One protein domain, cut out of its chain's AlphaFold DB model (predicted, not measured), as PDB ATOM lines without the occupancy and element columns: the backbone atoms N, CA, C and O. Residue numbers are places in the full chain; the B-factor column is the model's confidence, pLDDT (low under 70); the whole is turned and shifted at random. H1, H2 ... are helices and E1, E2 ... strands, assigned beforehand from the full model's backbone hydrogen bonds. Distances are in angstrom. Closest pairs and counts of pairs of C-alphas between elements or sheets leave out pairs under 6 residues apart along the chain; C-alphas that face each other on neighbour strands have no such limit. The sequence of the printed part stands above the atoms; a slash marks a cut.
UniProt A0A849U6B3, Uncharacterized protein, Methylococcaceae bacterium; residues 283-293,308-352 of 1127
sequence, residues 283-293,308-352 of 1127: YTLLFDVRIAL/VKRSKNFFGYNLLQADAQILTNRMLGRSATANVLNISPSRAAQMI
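AT A GLANCE: This is residues 283 to 293 and 308 to 352 of the 1127 residues of an uncharacterized protein of Methylococcaceae bacterium (UniProt A0A849U6B3). A small, narrow sheet of three strands has helix H1 across the end where E1 and E3 begin and E2 ends, and the short helix H2 over E1 towards the other end. The two helices stay apart. The printed part has 56 residues, with two named helices and three named strands in the order E1, E2, H1, E3, H2; the sheet is mixed, in the order E2, E1, E3, and the class is mixed, helices and strands. The whole is compact, with a radius of gyration of the C-alphas of 11.1 A, and spans 33 by 24 by 18 A.

IN THESE COORDINATES: E1, residues 286 to 290, begins at C-alpha (91.078, 227.622, 29.446) and is 13.4 A long. E2, residues 308 to 312, is also 13.4 A long. H1, residues 321 to 331, measures 15.4 A. E3 is residues 341 to 343, 6.4 A, and H2 is residues 345 to 350, 8.7 A, ending at C-alpha (84.704, 240.764, 34.012).

HOW THE PARTS SIT: E1 is the inner strand. E2 is antiparallel to it at 165 degrees, with N 311 and O 287 2.8 A apart, within hydrogen-bond range. E3 is parallel to E1 at 43 degrees, with N 288 and O 341 2.8 A apart, also within range. H1 is on the sheet but only grazes it; its closest C-alphas to E1 are those of Gln 325 and Leu 286, 5.8 A apart. H2 is on the sheet, over E1, and stands up from it at 48 degrees; the C-alphas of Pro 345 and Val 289 are closest, 6.3 A. In H1 and H2 every O i to N i+4 pair is within hydrogen-bond range.

THE WHOLE: The farthest C-alphas, those of Leu 293 and Asn 318, are 35.8 A apart. Residues 294 to 307 are not printed, and C-alphas 293 and 308 are 12.2 A apart across this cut. No link printed whole is long. Mean pLDDT of the printed part is 82.1; residues 290 to 293, 308 to 309 and 345 are under 70.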
ATOM      1  N   TYR A 283      92.666 235.625  35.343       85.12
ATOM      2  CA  TYR A 283      92.339 234.905  34.114       85.12
ATOM      3  C   TYR A 283      91.960 233.447  34.329       85.12
ATOM      4  O   TYR A 283      92.689 232.667  34.945       85.12
ATOM      5  N   THR A 284      90.884 233.020  33.677       87.50
ATOM      6  CA  THR A 284      90.640 231.594  33.445       87.50
ATOM      7  C   THR A 284      91.613 231.074  32.379       87.50
ATOM      8  O   THR A 284      91.611 231.575  31.256       87.50
ATOM      9  N   LEU A 285      92.425 230.058  32.705       89.31
ATOM     10  CA  LEU A 285      93.469 229.540  31.802       89.31
ATOM     11  C   LEU A 285      92.890 228.924  30.515       89.31
ATOM     12  O   LEU A 285      93.482 229.061  29.446       89.31
ATOM     13  N   LEU A 286      91.741 228.242  30.597       89.56
ATOM     14  CA  LEU A 286      91.078 227.622  29.446       89.56
ATOM     15  C   LEU A 286      89.551 227.652  29.582       89.56
ATOM     16  O   LEU A 286      88.993 227.053  30.502       89.56
ATOM     17  N   PHE A 287      88.868 228.283  28.627       86.56
ATOM     18  CA  PHE A 287      87.403 228.362  28.605       86.56
ATOM     19  C   PHE A 287      86.842 228.536  27.192       86.56
ATOM     20  O   PHE A 287      87.545 228.979  26.286       86.56
ATOM     21  N   ASP A 288      85.560 228.229  27.028       82.56
ATOM     22  CA  ASP A 288      84.769 228.506  25.834       82.56
ATOM     23  C   ASP A 288      83.791 229.660  26.109       82.56
ATOM     24  O   ASP A 288      83.110 229.697  27.139       82.56
ATOM     25  N   VAL A 289      83.704 230.616  25.181       71.50
ATOM     26  CA  VAL A 289      82.701 231.693  25.229       71.50
ATOM     27  C   VAL A 289      81.444 231.243  24.494       71.50
ATOM     28  O   VAL A 289      81.505 230.866  23.319       71.50
ATOM     29  N   ARG A 290      80.286 231.317  25.163       66.81
ATOM     30  CA  ARG A 290      78.993 230.899  24.598       66.81
ATOM     31  C   ARG A 290      78.047 232.081  24.398       66.81
ATOM     32  O   ARG A 290      77.629 232.709  25.368       66.81
ATOM     33  N   ILE A 291      77.629 232.338  23.157       58.00
ATOM     34  CA  ILE A 291      76.591 233.336  22.853       58.00
ATOM     35  C   ILE A 291      75.217 232.650  22.874       58.00
ATOM     36  O   ILE A 291      74.936 231.754  22.079       58.00
ATOM     37  N   ALA A 292      74.341 233.075  23.786       53.03
ATOM     38  CA  ALA A 292      72.953 232.622  23.872       53.03
ATOM     39  C   ALA A 292      72.003 233.795  23.572       53.03
ATOM     40  O   ALA A 292      71.497 234.442  24.484       53.03
ATOM     41  N   LEU A 293      71.770 234.106  22.295       51.53
ATOM     42  CA  LEU A 293      70.751 235.091  21.913       51.53
ATOM     43  C   LEU A 293      69.357 234.444  21.922       51.53
ATOM     44  O   LEU A 293      69.166 233.371  21.351       51.53
ATOM     45  N   VAL A 308      81.548 229.648  20.686       58.69
ATOM     46  CA  VAL A 308      81.921 230.640  19.662       58.69
ATOM     47  C   VAL A 308      83.439 230.765  19.540       58.69
ATOM     48  O   VAL A 308      83.958 230.872  18.433       58.69
ATOM     49  N   LYS A 309      84.173 230.693  20.657       68.19
ATOM     50  CA  LYS A 309      85.644 230.733  20.679       68.19
ATOM     51  C   LYS A 309      86.174 230.047  21.939       68.19
ATOM     52  O   LYS A 309      85.683 230.325  23.032       68.19
ATOM     53  N   ARG A 310      87.198 229.200  21.784       81.62
ATOM     54  CA  ARG A 310      88.004 228.677  22.897       81.62
ATOM     55  C   ARG A 310      89.157 229.630  23.185       81.62
ATOM     56  O   ARG A 310      90.011 229.810  22.319       81.62
ATOM     57  N   SER A 311      89.199 230.187  24.387       80.50
ATOM     58  CA  SER A 311      90.308 231.012  24.866       80.50
ATOM     59  C   SER A 311      91.393 230.158  25.528       80.50
ATOM     60  O   SER A 311      91.078 229.174  26.202       80.50
ATOM     61  N   LYS A 312      92.669 230.502  25.314       84.31
ATOM     62  CA  LYS A 312      93.841 229.709  25.725       84.31
ATOM     63  C   LYS A 312      94.907 230.596  26.381       84.31
ATOM     64  O   LYS A 312      95.910 230.925  25.757       84.31
ATOM     65  N   ASN A 313      94.726 230.908  27.660       83.88
ATOM     66  CA  ASN A 313      95.589 231.809  28.433       83.88
ATOM     67  C   ASN A 313      96.656 231.036  29.233       83.88
ATOM     68  O   ASN A 313      96.927 231.356  30.385       83.88
ATOM     69  N   PHE A 314      97.205 229.950  28.672       86.75
ATOM     70  CA  PHE A 314      98.105 229.038  29.397       86.75
ATOM     71  C   PHE A 314      99.453 228.784  28.715       86.75
ATOM     72  O   PHE A 314     100.321 228.137  29.301       86.75
ATOM     73  N   PHE A 315      99.631 229.230  27.472       79.44
ATOM     74  CA  PHE A 315     100.803 228.847  26.691       79.44
ATOM     75  C   PHE A 315     102.115 229.389  27.280       79.44
ATOM     76  O   PHE A 315     103.087 228.639  27.345       79.44
ATOM     77  N   GLY A 316     102.113 230.613  27.824       83.19
ATOM     78  CA  GLY A 316     103.290 231.216  28.465       83.19
ATOM     79  C   GLY A 316     103.795 230.486  29.719       83.19
ATOM     80  O   GLY A 316     104.915 230.733  30.160       83.19
ATOM     81  N   TYR A 317     103.009 229.553  30.271       88.56
ATOM     82  CA  TYR A 317     103.395 228.701  31.401       88.56
ATOM     83  C   TYR A 317     104.041 227.374  30.970       88.56
ATOM     84  O   TYR A 317     104.419 226.582  31.832       88.56
ATOM     85  N   ASN A 318     104.144 227.094  29.662       87.69
ATOM     86  CA  ASN A 318     104.580 225.801  29.106       87.69
ATOM     87  C   ASN A 318     103.711 224.615  29.539       87.69
ATOM     88  O   ASN A 318     104.181 223.539  29.912       87.69
ATOM     89  N   LEU A 319     102.401 224.833  29.475       88.88
ATOM     90  CA  LEU A 319     101.396 223.819  29.755       88.88
ATOM     91  C   LEU A 319     100.776 223.296  28.462       88.88
ATOM     92  O   LEU A 319     100.555 224.036  27.501       88.88
ATOM     93  N   LEU A 320     100.412 222.013  28.454       89.81
ATOM     94  CA  LEU A 320      99.521 221.482  27.429       89.81
ATOM     95  C   LEU A 320      98.079 221.893  27.738       89.81
ATOM     96  O   LEU A 320      97.699 222.103  28.890       89.81
ATOM     97  N   GLN A 321      97.225 221.910  26.712       90.88
ATOM     98  CA  GLN A 321      95.804 222.240  26.883       90.88
ATOM     99  C   GLN A 321      95.110 221.348  27.928       90.88
ATOM    100  O   GLN A 321      94.252 221.822  28.667       90.88
ATOM    101  N   ALA A 322      95.482 220.065  28.002       91.06
ATOM    102  CA  ALA A 322      94.929 219.136  28.984       91.06
ATOM    103  C   ALA A 322      95.323 219.504  30.427       91.06
ATOM    104  O   ALA A 322      94.492 219.412  31.328       91.06
ATOM    105  N   ASP A 323      96.557 219.961  30.643       93.50
ATOM    106  CA  ASP A 323      97.043 220.372  31.964       93.50
ATOM    107  C   ASP A 323      96.412 221.707  32.385       93.50
ATOM    108  O   ASP A 323      95.967 221.860  33.521       93.50
ATOM    109  N   ALA A 324      96.251 222.637  31.440       92.19
ATOM    110  CA  ALA A 324      95.548 223.899  31.666       92.19
ATOM    111  C   ALA A 324      94.060 223.705  32.007       92.19
ATOM    112  O   ALA A 324      93.514 224.413  32.858       92.19
ATOM    113  N   GLN A 325      93.394 222.728  31.378       92.88
ATOM    114  CA  GLN A 325      92.020 222.344  31.716       92.88
ATOM    115  C   GLN A 325      91.926 221.845  33.162       92.88
ATOM    116  O   GLN A 325      91.045 222.267  33.910       92.88
ATOM    117  N   ILE A 326      92.849 220.964  33.554       91.88
ATOM    118  CA  ILE A 326      92.934 220.419  34.910       91.88
ATOM    119  C   ILE A 326      93.131 221.548  35.924       91.88
ATOM    120  O   ILE A 326      92.361 221.634  36.879       91.88
ATOM    121  N   LEU A 327      94.104 222.438  35.700       92.88
ATOM    122  CA  LEU A 327      94.360 223.579  36.582       92.88
ATOM    123  C   LEU A 327      93.142 224.496  36.694       92.88
ATOM    124  O   LEU A 327      92.719 224.807  37.805       92.88
ATOM    125  N   THR A 328      92.523 224.851  35.564       91.94
ATOM    126  CA  THR A 328      91.282 225.647  35.540       91.94
ATOM    127  C   THR A 328      90.206 225.015  36.415       91.94
ATOM    128  O   THR A 328      89.586 225.685  37.236       91.94
ATOM    129  N   ASN A 329      89.988 223.709  36.268       92.00
ATOM    130  CA  ASN A 329      88.990 223.002  37.054       92.00
ATOM    131  C   ASN A 329      89.320 223.020  38.547       92.00
ATOM    132  O   ASN A 329      88.437 223.307  39.348       92.00
ATOM    133  N   ARG A 330      90.576 222.752  38.921       90.44
ATOM    134  CA  ARG A 330      91.003 222.709  40.326       90.44
ATOM    135  C   ARG A 330      90.875 224.066  41.012       90.44
ATOM    136  O   ARG A 330      90.324 224.109  42.105       90.44
ATOM    137  N   MET A 331      91.294 225.149  40.355       88.62
ATOM    138  CA  MET A 331      91.146 226.514  40.882       88.62
ATOM    139  C   MET A 331      89.677 226.895  41.109       88.62
ATOM    140  O   MET A 331      89.359 227.613  42.047       88.62
ATOM    141  N   LEU A 332      88.766 226.371  40.285       86.69
ATOM    142  CA  LEU A 332      87.324 226.609  40.402       86.69
ATOM    143  C   LEU A 332      86.597 225.577  41.286       86.69
ATOM    144  O   LEU A 332      85.370 225.507  41.258       86.69
ATOM    145  N   GLY A 333      87.326 224.718  42.009       87.88
ATOM    146  CA  GLY A 333      86.738 223.669  42.853       87.88
ATOM    147  C   GLY A 333      85.993 222.565  42.082       87.88
ATOM    148  O   GLY A 333      85.201 221.823  42.661       87.88
ATOM    149  N   ARG A 334      86.221 222.437  40.770       89.75
ATOM    150  CA  ARG A 334      85.625 221.415  39.894       89.75
ATOM    151  C   ARG A 334      86.487 220.147  39.864       89.75
ATOM    152  O   ARG A 334      87.689 220.166  40.135       89.75
ATOM    153  N   SER A 335      85.879 219.025  39.465       86.06
ATOM    154  CA  SER A 335      86.623 217.783  39.190       86.06
ATOM    155  C   SER A 335      87.694 218.014  38.119       86.06
ATOM    156  O   SER A 335      87.405 218.617  37.086       86.06
ATOM    157  N   ALA A 336      88.898 217.466  38.311       82.62
ATOM    158  CA  ALA A 336      89.997 217.567  37.345       82.62
ATOM    159  C   ALA A 336      89.616 217.034  35.949       82.62
ATOM    160  O   ALA A 336      90.098 217.544  34.941       82.62
ATOM    161  N   THR A 337      88.711 216.051  35.886       84.62
ATOM    162  CA  THR A 337      88.217 215.434  34.644       84.62
ATOM    163  C   THR A 337      87.041 216.172  34.001       84.62
ATOM    164  O   THR A 337      86.534 215.726  32.973       84.62
ATOM    165  N   ALA A 338      86.569 217.278  34.586       87.44
ATOM    166  CA  ALA A 338      85.449 218.028  34.032       87.44
ATOM    167  C   ALA A 338      85.811 218.649  32.674       87.44
ATOM    168  O   ALA A 338      86.943 219.083  32.457       87.44
ATOM    169  N   ASN A 339      84.833 218.733  31.770       87.88
ATOM    170  CA  ASN A 339      84.997 219.385  30.469       87.88
ATOM    171  C   ASN A 339      85.399 220.865  30.612       87.88
ATOM    172  O   ASN A 339      85.159 221.487  31.656       87.88
ATOM    173  N   VAL A 340      85.968 221.415  29.532       84.94
ATOM    174  CA  VAL A 340      86.303 222.843  29.408       84.94
ATOM    175  C   VAL A 340      85.125 223.708  29.868       84.94
ATOM    176  O   VAL A 340      83.962 223.366  29.654       84.94
ATOM    177  N   LEU A 341      85.438 224.768  30.616       85.31
ATOM    178  CA  LEU A 341      84.442 225.655  31.206       85.31
ATOM    179  C   LEU A 341      83.766 226.494  30.118       85.31
ATOM    180  O   LEU A 341      84.464 227.161  29.365       85.31
ATOM    181  N   ASN A 342      82.435 226.549  30.114       84.75
ATOM    182  CA  ASN A 342      81.695 227.490  29.274       84.75
ATOM    183  C   ASN A 342      81.313 228.715  30.109       84.75
ATOM    184  O   ASN A 342      80.656 228.565  31.141       84.75
ATOM    185  N   ILE A 343      81.684 229.915  29.655       80.06
ATOM    186  CA  ILE A 343      81.346 231.178  30.326       80.06
ATOM    187  C   ILE A 343      80.520 232.101  29.422       80.06
ATOM    188  O   ILE A 343      80.570 232.017  28.190       80.06
ATOM    189  N   SER A 344      79.722 232.977  30.040       74.12
ATOM    190  CA  SER A 344      78.993 234.026  29.323       74.12
ATOM    191  C   SER A 344      79.950 235.135  28.861       74.12
ATOM    192  O   SER A 344      80.968 235.363  29.516       74.12
ATOM    193  N   PRO A 345      79.607 235.895  27.802       69.25
ATOM    194  CA  PRO A 345      80.363 237.082  27.406       69.25
ATOM    195  C   PRO A 345      80.528 238.087  28.550       69.25
ATOM    196  O   PRO A 345      81.610 238.617  28.739       69.25
ATOM    197  N   SER A 346      79.501 238.264  29.389       70.44
ATOM    198  CA  SER A 346      79.589 239.129  30.573       70.44
ATOM    199  C   SER A 346      80.621 238.650  31.597       70.44
ATOM    200  O   SER A 346      81.314 239.465  32.194       70.44
ATOM    201  N   ARG A 347      80.761 237.332  31.800       77.19
ATOM    202  CA  ARG A 347      81.784 236.780  32.696       77.19
ATOM    203  C   ARG A 347      83.181 236.866  32.078       77.19
ATOM    204  O   ARG A 347      84.140 237.052  32.813       77.19
ATOM    205  N   ALA A 348      83.289 236.754  30.753       73.69
ATOM    206  CA  ALA A 348      84.536 237.015  30.040       73.69
ATOM    207  C   ALA A 348      84.949 238.496  30.155       73.69
ATOM    208  O   ALA A 348      86.107 238.764  30.443       73.69
ATOM    209  N   ALA A 349      84.003 239.434  30.027       75.06
ATOM    210  CA  ALA A 349      84.247 240.871  30.183       75.06
ATOM    211  C   ALA A 349      84.712 241.242  31.604       75.06
ATOM    212  O   ALA A 349      85.589 242.076  31.768       75.06
ATOM    213  N   GLN A 350      84.212 240.560  32.641       80.00
ATOM    214  CA  GLN A 350      84.704 240.764  34.012       80.00
ATOM    215  C   GLN A 350      86.200 240.445  34.175       80.00
ATOM    216  O   GLN A 350      86.860 241.069  34.995       80.00
ATOM    217  N   MET A 351      86.758 239.498  33.411       79.81
ATOM    218  CA  MET A 351      88.189 239.147  33.493       79.81
ATOM    219  C   MET A 351      89.118 240.249  32.960       79.81
ATOM    220  O   MET A 351      90.319 240.201  33.193       79.81
ATOM    221  N   ILE A 352      88.572 241.206  32.216       80.38
ATOM    222  CA  ILE A 352      89.291 242.310  31.568       80.38
ATOM    223  C   ILE A 352      88.757 243.663  32.052       80.38
ATOM    224  O   ILE A 352      88.981 244.686  31.419       80.38
TER     225      ILE A 352